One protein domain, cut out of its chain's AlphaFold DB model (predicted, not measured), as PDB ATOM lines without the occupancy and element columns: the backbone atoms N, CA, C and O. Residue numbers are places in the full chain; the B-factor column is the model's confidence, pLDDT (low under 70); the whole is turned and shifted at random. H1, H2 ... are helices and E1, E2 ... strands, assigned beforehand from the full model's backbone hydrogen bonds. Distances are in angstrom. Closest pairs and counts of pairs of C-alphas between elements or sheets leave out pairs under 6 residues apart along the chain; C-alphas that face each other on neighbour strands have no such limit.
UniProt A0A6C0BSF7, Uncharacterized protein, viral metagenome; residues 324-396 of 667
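This is residues 324 to 396 of the 667 residues of an uncharacterized protein of viral metagenome (UniProt A0A6C0BSF7). A single strongly twisted antiparallel sheet, curled like part of a barrel, is built round the long hairpin E3 and E4, with the short hairpin E1 and E2 along one side and the short strand E5 along the other. The small helix H1 sits at the rim and only grazes the sheet, while the long link of residues 378 to 392 swings out toward E1 before it comes back to E5. The printed part has 73 residues with one named helix and five named strands, in the order H1 E1 E2 E3 E4 E5; the sheet's order is also E1 E2 E3 E4 E5, and the class is mostly strand. The whole is compact, with a radius of gyration of the C-alphas of 12.4 A and spans of 37 by 28 by 17 A.

H1, residues 324 to 330, begins at C-alpha 324 at (120.706, 271.554, 341.360) and is 9.9 A long. E1, residues 334 to 338, is 12.8 A long, and E2, residues 341 to 345, is 12.9 A long. E3, residues 354 to 362, measures 24.8 A. E4, residues 368 to 377, is the longest strand by residues and measures 26.2 A, ending at C-alpha 377 at (117.331, 275.086, 313.561). E5, residues 393 to 395, ends at C-alpha 395 at (118.426, 264.854, 314.644).

The five strands form a meander, each strand the antiparallel neighbour of the one before. The inner strands E3 and E4 form a hairpin at 155 degrees between their directions, with N 357 and O 374 2.9 A apart, within hydrogen-bond range. E2 and E3, a hairpin at 127 degrees, have N 358 and O 344 within range at 2.7 A. E1, an edge strand, forms a hairpin with E2 at 140 degrees, with N 336 and O 343 within range at 2.9 A. E5, the other edge strand, forms a hairpin with E4 at 140 degrees; N 394 and O 375 are within range at 2.8 A, and C-alphas 374 and 395 face each other at 4.3 A. E1 and E5 are apart. H1 is only just on the sheet, with 5 pairs of C-alphas within 10 A, and only grazes it with residues 326 to 330. In H1 every O i to N i+4 pair is within hydrogen-bond range.

The two C-alphas farthest apart, those of Asp 365 and Ala 382, are 38.0 A apart. The printed part has no cut. The link from E4 to E5, 15 residues, is long. The mean pLDDT of the printed part is 82.1; residues 324, 364, 366, 390 and 396 are under 70.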
ATOM      1  N   ALA A 324     121.467 270.320 341.561       69.56
ATOM      2  CA  ALA A 324     120.706 271.554 341.360       69.56
ATOM      3  C   ALA A 324     120.827 272.127 339.933       69.56
ATOM      4  O   ALA A 324     119.866 272.705 339.426       69.56
ATOM      5  N   GLU A 325     121.984 271.990 339.278       70.69
ATOM      6  CA  GLU A 325     122.192 272.390 337.879       70.69
ATOM      7  C   GLU A 325     121.490 271.422 336.911       70.69
ATOM      8  O   GLU A 325     120.755 271.871 336.036       70.69
ATOM      9  N   TYR A 326     121.606 270.110 337.137       73.88
ATOM     10  CA  TYR A 326     120.888 269.067 336.399       73.88
ATOM     11  C   TYR A 326     119.373 269.194 336.569       73.88
ATOM     12  O   TYR A 326     118.642 269.172 335.585       73.88
ATOM     13  N   LYS A 327     118.884 269.425 337.796       78.00
ATOM     14  CA  LYS A 327     117.459 269.677 338.020       78.00
ATOM     15  C   LYS A 327     116.982 270.919 337.266       78.00
ATOM     16  O   LYS A 327     115.959 270.840 336.605       78.00
ATOM     17  N   LYS A 328     117.716 272.039 337.307       79.62
ATOM     18  CA  LYS A 328     117.364 273.237 336.519       79.62
ATOM     19  C   LYS A 328     117.348 272.970 335.016       79.62
ATOM     20  O   LYS A 328     116.521 273.552 334.328       79.62
ATOM     21  N   PHE A 329     118.249 272.124 334.521       82.56
ATOM     22  CA  PHE A 329     118.251 271.690 333.128       82.56
ATOM     23  C   PHE A 329     116.967 270.909 332.801       82.56
ATOM     24  O   PHE A 329     116.236 271.328 331.908       82.56
ATOM     25  N   VAL A 330     116.619 269.877 333.578       83.94
ATOM     26  CA  VAL A 330     115.385 269.090 333.379       83.94
ATOM     27  C   VAL A 330     114.123 269.950 333.544       83.94
ATOM     28  O   VAL A 330     113.242 269.892 332.695       83.94
ATOM     29  N   ASP A 331     114.065 270.814 334.561       82.19
ATOM     30  CA  ASP A 331     112.977 271.783 334.782       82.19
ATOM     31  C   ASP A 331     112.889 272.851 333.654       82.19
ATOM     32  O   ASP A 331     111.906 273.592 333.590       82.19
ATOM     33  N   SER A 332     113.902 272.967 332.777       86.88
ATOM     34  CA  SER A 332     113.928 273.891 331.625       86.88
ATOM     35  C   SER A 332     113.575 273.245 330.283       86.88
ATOM     36  O   SER A 332     113.314 273.970 329.320       86.88
ATOM     37  N   LEU A 333     113.564 271.909 330.218       89.44
ATOM     38  CA  LEU A 333     113.172 271.159 329.029       89.44
ATOM     39  C   LEU A 333     111.670 271.318 328.765       89.44
ATOM     40  O   LEU A 333     110.851 271.315 329.685       89.44
ATOM     41  N   LYS A 334     111.300 271.422 327.489       90.50
ATOM     42  CA  LYS A 334     109.906 271.492 327.040       90.50
ATOM     43  C   LYS A 334     109.593 270.340 326.099       90.50
ATOM     44  O   LYS A 334     110.357 270.070 325.182       90.50
ATOM     45  N   GLU A 335     108.462 269.687 326.327       91.19
ATOM     46  CA  GLU A 335     107.997 268.578 325.497       91.19
ATOM     47  C   GLU A 335     107.512 269.063 324.121       91.19
ATOM     48  O   GLU A 335     106.838 270.090 324.010       91.19
ATOM     49  N   VAL A 336     107.834 268.291 323.089       88.81
ATOM     50  CA  VAL A 336     107.340 268.401 321.712       88.81
ATOM     51  C   VAL A 336     107.190 266.983 321.143       88.81
ATOM     52  O   VAL A 336     107.768 266.033 321.670       88.81
ATOM     53  N   THR A 337     106.346 266.786 320.131       85.50
ATOM     54  CA  THR A 337     106.091 265.454 319.553       85.50
ATOM     55  C   THR A 337     106.484 265.443 318.085       85.50
ATOM     56  O   THR A 337     105.773 266.034 317.285       85.50
ATOM     57  N   TYR A 338     107.594 264.787 317.752       80.56
ATOM     58  CA  TYR A 338     108.138 264.668 316.396       80.56
ATOM     59  C   TYR A 338     107.919 263.241 315.882       80.56
ATOM     60  O   TYR A 338     108.222 262.283 316.591       80.56
ATOM     61  N   ASN A 339     107.311 263.099 314.703       75.75
ATOM     62  CA  ASN A 339     106.910 261.831 314.066       75.75
ATOM     63  C   ASN A 339     106.237 260.836 315.043       75.75
ATOM     64  O   ASN A 339     106.473 259.633 315.022       75.75
ATOM     65  N   GLY A 340     105.401 261.355 315.953       74.25
ATOM     66  CA  GLY A 340     104.697 260.586 316.992       74.25
ATOM     67  C   GLY A 340     105.487 260.332 318.286       74.25
ATOM     68  O   GLY A 340     104.882 260.008 319.310       74.25
ATOM     69  N   HIS A 341     106.803 260.547 318.291       79.44
ATOM     70  CA  HIS A 341     107.676 260.370 319.453       79.44
ATOM     71  C   HIS A 341     107.773 261.647 320.299       79.44
ATOM     72  O   HIS A 341     107.916 262.755 319.784       79.44
ATOM     73  N   LYS A 342     107.703 261.498 321.628       87.19
ATOM     74  CA  LYS A 342     107.884 262.602 322.582       87.19
ATOM     75  C   LYS A 342     109.371 262.871 322.778       87.19
ATOM     76  O   LYS A 342     110.059 262.033 323.345       87.19
ATOM     77  N   ILE A 343     109.820 264.053 322.379       89.06
ATOM     78  CA  ILE A 343     111.184 264.539 322.600       89.06
ATOM     79  C   ILE A 343     111.140 265.917 323.267       89.06
ATOM     80  O   ILE A 343     110.077 266.523 323.423       89.06
ATOM     81  N   TYR A 344     112.286 266.401 323.736       91.81
ATOM     82  CA  TYR A 344     112.349 267.528 324.660       91.81
ATOM     83  C   TYR A 344     113.375 268.563 324.209       91.81
ATOM     84  O   TYR A 344     114.554 268.258 324.082       91.81
ATOM     85  N   TYR A 345     112.953 269.810 324.003       91.00
ATOM     86  CA  TYR A 345     113.854 270.890 323.604       91.00
ATOM     87  C   TYR A 345     114.277 271.753 324.798       91.00
ATOM     88  O   TYR A 345     113.471 272.104 325.663       91.00
ATOM     89  N   ALA A 346     115.562 272.096 324.842       91.19
ATOM     90  CA  ALA A 346     116.139 273.034 325.798       91.19
ATOM     91  C   ALA A 346     115.889 274.498 325.371       91.19
ATOM     92  O   ALA A 346     115.478 274.752 324.237       91.19
ATOM     93  N   PRO A 347     116.129 275.496 326.245       90.69
ATOM     94  CA  PRO A 347     116.030 276.908 325.875       90.69
ATOM     95  C   PRO A 347     116.900 277.288 324.663       90.69
ATOM     96  O   PRO A 347     118.013 276.787 324.505       90.69
ATOM     97  N   TYR A 348     116.394 278.212 323.838       89.56
ATOM     98  CA  TYR A 348     117.029 278.683 322.600       89.56
ATOM     99  C   TYR A 348     118.488 279.121 322.790       89.56
ATOM    100  O   TYR A 348     118.797 279.935 323.665       89.56
ATOM    101  N   ASN A 349     119.374 278.640 321.918       85.88
ATOM    102  CA  ASN A 349     120.785 278.991 321.919       85.88
ATOM    103  C   ASN A 349     121.083 280.114 320.911       85.88
ATOM    104  O   ASN A 349     121.354 279.867 319.733       85.88
ATOM    105  N   GLU A 350     121.123 281.356 321.405       80.19
ATOM    106  CA  GLU A 350     121.456 282.555 320.618       80.19
ATOM    107  C   GLU A 350     122.810 282.483 319.893       80.19
ATOM    108  O   GLU A 350     123.012 283.198 318.917       80.19
ATOM    109  N   SER A 351     123.754 281.644 320.347       83.44
ATOM    110  CA  SER A 351     125.079 281.551 319.717       83.44
ATOM    111  C   SER A 351     125.073 280.766 318.406       83.44
ATOM    112  O   SER A 351     125.965 280.980 317.584       83.44
ATOM    113  N   TRP A 352     124.122 279.841 318.237       78.38
ATOM    114  CA  TRP A 352     124.070 278.920 317.094       78.38
ATOM    115  C   TRP A 352     122.737 278.961 316.326       78.38
ATOM    116  O   TRP A 352     122.669 278.386 315.251       78.38
ATOM    117  N   HIS A 353     121.733 279.711 316.806       85.31
ATOM    118  CA  HIS A 353     120.395 279.818 316.197       85.31
ATOM    119  C   HIS A 353     119.647 278.473 316.140       85.31
ATOM    120  O   HIS A 353     119.080 278.094 315.120       85.31
ATOM    121  N   GLN A 354     119.643 277.752 317.265       89.94
ATOM    122  CA  GLN A 354     119.010 276.435 317.381       89.94
ATOM    123  C   GLN A 354     118.410 276.199 318.776       89.94
ATOM    124  O   GLN A 354     118.847 276.798 319.767       89.94
ATOM    125  N   PHE A 355     117.428 275.305 318.866       89.19
ATOM    126  CA  PHE A 355     116.925 274.721 320.112       89.19
ATOM    127  C   PHE A 355     117.504 273.303 320.267       89.19
ATOM    128  O   PHE A 355     117.099 272.416 319.515       89.19
ATOM    129  N   PRO A 356     118.425 273.052 321.218       89.94
ATOM    130  CA  PRO A 356     119.006 271.721 321.387       89.94
ATOM    131  C   PRO A 356     117.984 270.693 321.873       89.94
ATOM    132  O   PRO A 356     117.233 270.953 322.818       89.94
ATOM    133  N   LEU A 357     117.969 269.526 321.231       90.31
ATOM    134  CA  LEU A 357     116.985 268.463 321.422       90.31
ATOM    135  C   LEU A 357     117.526 267.353 322.323       90.31
ATOM    136  O   LEU A 357     118.709 267.015 322.286       90.31
ATOM    137  N   TYR A 358     116.650 266.765 323.127       88.44
ATOM    138  CA  TYR A 358     116.966 265.728 324.099       88.44
ATOM    139  C   TYR A 358     115.883 264.653 324.129       88.44
ATOM    140  O   TYR A 358     114.697 264.945 323.971       88.44
ATOM    141  N   ASP A 359     116.294 263.426 324.422       88.06
ATOM    142  CA  ASP A 359     115.395 262.331 324.778       88.06
ATOM    143  C   ASP A 359     115.976 261.519 325.948       88.06
ATOM    144  O   ASP A 359     117.160 261.632 326.292       88.06
ATOM    145  N   LYS A 360     115.124 260.745 326.619       85.50
ATOM    146  CA  LYS A 360     115.439 260.018 327.844       85.50
ATOM    147  C   LYS A 360     115.798 258.555 327.562       85.50
ATOM    148  O   LYS A 360     115.073 257.634 327.940       85.50
ATOM    149  N   LEU A 361     116.935 258.364 326.906       80.12
ATOM    150  CA  LEU A 361     117.454 257.070 326.460       80.12
ATOM    151  C   LEU A 361     118.236 256.334 327.574       80.12
ATOM    152  O   LEU A 361     118.855 256.992 328.414       80.12
ATOM    153  N   PRO A 362     118.275 254.987 327.584       73.62
ATOM    154  CA  PRO A 362     119.127 254.233 328.505       73.62
ATOM    155  C   PRO A 362     120.617 254.503 328.242       73.62
ATOM    156  O   PRO A 362     121.031 254.656 327.089       73.62
ATOM    157  N   ASP A 363     121.431 254.572 329.291       75.06
ATOM    158  CA  ASP A 363     122.894 254.508 329.210       75.06
ATOM    159  C   ASP A 363     123.419 253.061 329.150       75.06
ATOM    160  O   ASP A 363     122.652 252.109 328.999       75.06
ATOM    161  N   ASP A 364     124.742 252.912 329.207       69.44
ATOM    162  CA  ASP A 364     125.443 251.635 329.037       69.44
ATOM    163  C   ASP A 364     125.207 250.662 330.218       69.44
ATOM    164  O   ASP A 364     125.380 249.453 330.055       69.44
ATOM    165  N   ASP A 365     124.781 251.175 331.381       71.19
ATOM    166  CA  ASP A 365     124.354 250.395 332.554       71.19
ATOM    167  C   ASP A 365     122.822 250.145 332.557       71.19
ATOM    168  O   ASP A 365     122.308 249.374 333.373       71.19
ATOM    169  N   GLY A 366     122.088 250.752 331.615       67.81
ATOM    170  CA  GLY A 366     120.639 250.624 331.429       67.81
ATOM    171  C   GLY A 366     119.796 251.691 332.135       67.81
ATOM    172  O   GLY A 366     118.564 251.622 332.077       67.81
ATOM    173  N   ASP A 367     120.414 252.682 332.784       70.31
ATOM    174  CA  ASP A 367     119.707 253.745 333.498       70.31
ATOM    175  C   ASP A 367     119.213 254.833 332.527       70.31
ATOM    176  O   ASP A 367     119.903 255.259 331.603       70.31
ATOM    177  N   LEU A 368     117.971 255.299 332.709       72.94
ATOM    178  CA  LEU A 368     117.343 256.260 331.792       72.94
ATOM    179  C   LEU A 368     117.882 257.681 332.014       72.94
ATOM    180  O   LEU A 368     117.445 258.375 332.943       72.94
ATOM    181  N   VAL A 369     118.753 258.142 331.115       79.25
ATOM    182  CA  VAL A 369     119.425 259.449 331.160       79.25
ATOM    183  C   VAL A 369     118.972 260.375 330.029       79.25
ATOM    184  O   VAL A 369     118.593 259.938 328.948       79.25
ATOM    185  N   TRP A 370     119.034 261.687 330.257       82.88
ATOM    186  CA  TRP A 370     118.795 262.673 329.202       82.88
ATOM    187  C   TRP A 370     120.013 262.772 328.278       82.88
ATOM    188  O   TRP A 370     121.026 263.368 328.653       82.88
ATOM    189  N   LYS A 371     119.915 262.215 327.067       82.81
ATOM    190  CA  LYS A 371     120.924 262.367 326.007       82.81
ATOM    191  C   LYS A 371     120.488 263.488 325.064       82.81
ATOM    192  O   LYS A 371     119.299 263.623 324.788       82.81
ATOM    193  N   ASN A 372     121.430 264.306 324.588       86.06
ATOM    194  CA  ASN A 372     121.153 265.172 323.439       86.06
ATOM    195  C   ASN A 372     120.986 264.274 322.208       86.06
ATOM    196  O   ASN A 372     121.735 263.308 322.076       86.06
ATOM    197  N   ILE A 373     120.013 264.589 321.357       84.62
ATOM    198  CA  ILE A 373     119.698 263.823 320.142       84.62
ATOM    199  C   ILE A 373     119.813 264.667 318.867       84.62
ATOM    200  O   ILE A 373     119.267 264.300 317.833       84.62
ATOM    201  N   GLY A 374     120.485 265.818 318.929       86.25
ATOM    202  CA  GLY A 374     120.532 266.803 317.848       86.25
ATOM    203  C   GLY A 374     119.938 268.154 318.233       86.25
ATOM    204  O   GLY A 374     119.923 268.537 319.406       86.25
ATOM    205  N   ASP A 375     119.474 268.887 317.226       88.44
ATOM    206  CA  ASP A 375     119.099 270.297 317.318       88.44
ATOM    207  C   ASP A 375     117.944 270.629 316.356       88.44
ATOM    208  O   ASP A 375     117.826 270.026 315.293       88.44
ATOM    209  N   TYR A 376     117.092 271.595 316.711       88.06
ATOM    210  CA  TYR A 376     116.119 272.200 315.792       88.06
ATOM    211  C   TYR A 376     116.595 273.599 315.391       88.06
ATOM    212  O   TYR A 376     116.721 274.478 316.253       88.06
ATOM    213  N   ASP A 377     116.846 273.813 314.101       87.06
ATOM    214  CA  ASP A 377     117.331 275.086 313.561       87.06
ATOM    215  C   ASP A 377     116.215 276.144 313.580       87.06
ATOM    216  O   ASP A 377     115.133 275.971 313.016       87.06
ATOM    217  N   ALA A 378     116.470 277.277 314.238       85.50
ATOM    218  CA  ALA A 378     115.472 278.306 314.510       85.50
ATOM    219  C   ALA A 378     116.042 279.710 314.311       85.50
ATOM    220  O   ALA A 378     117.020 280.115 314.937       85.50
ATOM    221  N   ARG A 379     115.390 280.516 313.466       81.00
ATOM    222  CA  ARG A 379     115.870 281.870 313.131       81.00
ATOM    223  C   ARG A 379     115.906 282.788 314.360       81.00
ATOM    224  O   ARG A 379     116.774 283.661 314.443       81.00
ATOM    225  N   SER A 380     114.995 282.580 315.309       85.50
ATOM    226  CA  SER A 380     114.885 283.310 316.569       85.50
ATOM    227  C   SER A 380     114.296 282.448 317.694       85.50
ATOM    228  O   SER A 380     113.669 281.420 317.455       85.50
ATOM    229  N   ALA A 381     114.389 282.937 318.935       84.62
ATOM    230  CA  ALA A 381     113.753 282.325 320.106       84.62
ATOM    231  C   ALA A 381     112.204 282.292 320.064       84.62
ATOM    232  O   ALA A 381     111.592 281.702 320.956       84.62
ATOM    233  N   ALA A 382     111.571 282.949 319.084       84.94
ATOM    234  CA  ALA A 382     110.128 282.873 318.852       84.94
ATOM    235  C   ALA A 382     109.740 281.711 317.919       84.94
ATOM    236  O   ALA A 382     108.609 281.236 317.989       84.94
ATOM    237  N   ASP A 383     110.678 281.231 317.095       84.12
ATOM    238  CA  ASP A 383     110.486 280.141 316.135       84.12
ATOM    239  C   ASP A 383     110.675 278.786 316.844       84.12
ATOM    240  O   ASP A 383     111.618 278.045 316.583       84.12
ATOM    241  N   ILE A 384     109.811 278.522 317.828       87.94
ATOM    242  CA  ILE A 384     109.788 277.312 318.670       87.94
ATOM    243  C   ILE A 384     109.709 276.037 317.795       87.94
ATOM    244  O   ILE A 384     109.077 276.098 316.740       87.94
ATOM    245  N   PRO A 385     110.291 274.887 318.215       87.88
ATOM    246  CA  PRO A 385     110.212 273.635 317.461       87.88
ATOM    247  C   PRO A 385     108.781 273.237 317.090       87.88
ATOM    248  O   PRO A 385     107.946 273.004 317.967       87.88
ATOM    249  N   ASP A 386     108.523 273.161 315.783       82.56
ATOM    250  CA  ASP A 386     107.227 272.828 315.192       82.56
ATOM    251  C   ASP A 386     107.341 271.487 314.437       82.56
ATOM    252  O   ASP A 386     108.139 271.380 313.500       82.56
ATOM    253  N   PRO A 387     106.582 270.446 314.830       73.00
ATOM    254  CA  PRO A 387     106.614 269.128 314.199       73.00
ATOM    255  C   PRO A 387     105.766 269.047 312.916       73.00
ATOM    256  O   PRO A 387     105.345 267.967 312.518       73.00
ATOM    257  N   THR A 388     105.452 270.188 312.296       75.75
ATOM    258  CA  THR A 388     104.922 270.270 310.923       75.75
ATOM    259  C   THR A 388     105.950 270.811 309.923       75.75
ATOM    260  O   THR A 388     105.619 271.025 308.757       75.75
ATOM    261  N   ASN A 389     107.187 271.064 310.370       75.56
ATOM    262  CA  ASN A 389     108.255 271.673 309.578       75.56
ATOM    263  C   ASN A 389     109.560 270.868 309.706       75.56
ATOM    264  O   ASN A 389     110.527 271.310 310.334       75.56
ATOM    265  N   ASP A 390     109.554 269.668 309.127       69.56
ATOM    266  CA  ASP A 390     110.579 268.630 309.310       69.56
ATOM    267  C   ASP A 390     111.983 269.062 308.845       69.56
ATOM    268  O   ASP A 390     112.973 268.706 309.479       69.56
ATOM    269  N   ASP A 391     112.064 269.936 307.832       73.75
ATOM    270  CA  ASP A 391     113.305 270.518 307.286       73.75
ATOM    271  C   ASP A 391     114.212 271.202 308.336       73.75
ATOM    272  O   ASP A 391     115.411 271.364 308.104       73.75
ATOM    273  N   ASN A 392     113.661 271.627 309.480       81.75
ATOM    274  CA  ASN A 392     114.424 272.264 310.561       81.75
ATOM    275  C   ASN A 392     114.995 271.265 311.595       81.75
ATOM    276  O   ASN A 392     115.750 271.684 312.475       81.75
ATOM    277  N   TRP A 393     114.624 269.980 311.559       82.94
ATOM    278  CA  TRP A 393     114.982 268.999 312.592       82.94
ATOM    279  C   TRP A 393     116.287 268.268 312.248       82.94
ATOM    280  O   TRP A 393     116.311 267.292 311.503       82.94
ATOM    281  N   VAL A 394     117.398 268.708 312.842       80.12
ATOM    282  CA  VAL A 394     118.733 268.117 312.657       80.12
ATOM    283  C   VAL A 394     118.997 267.093 313.764       80.12
ATOM    284  O   VAL A 394     119.803 267.304 314.677       80.12
ATOM    285  N   ILE A 395     118.277 265.972 313.703       75.75
ATOM    286  CA  ILE A 395     118.426 264.854 314.644       75.75
ATOM    287  C   ILE A 395     119.699 264.060 314.317       75.75
ATOM    288  O   ILE A 395     119.948 263.665 313.179       75.75
ATOM    289  N   GLN A 396     120.528 263.832 315.335       65.00
ATOM    290  CA  GLN A 396     121.729 263.007 315.239       65.00
ATOM    291  C   GLN A 396     121.328 261.535 315.398       65.00
ATOM    292  O   GLN A 396     120.575 261.176 316.304       65.00
TER     293      GLN A 396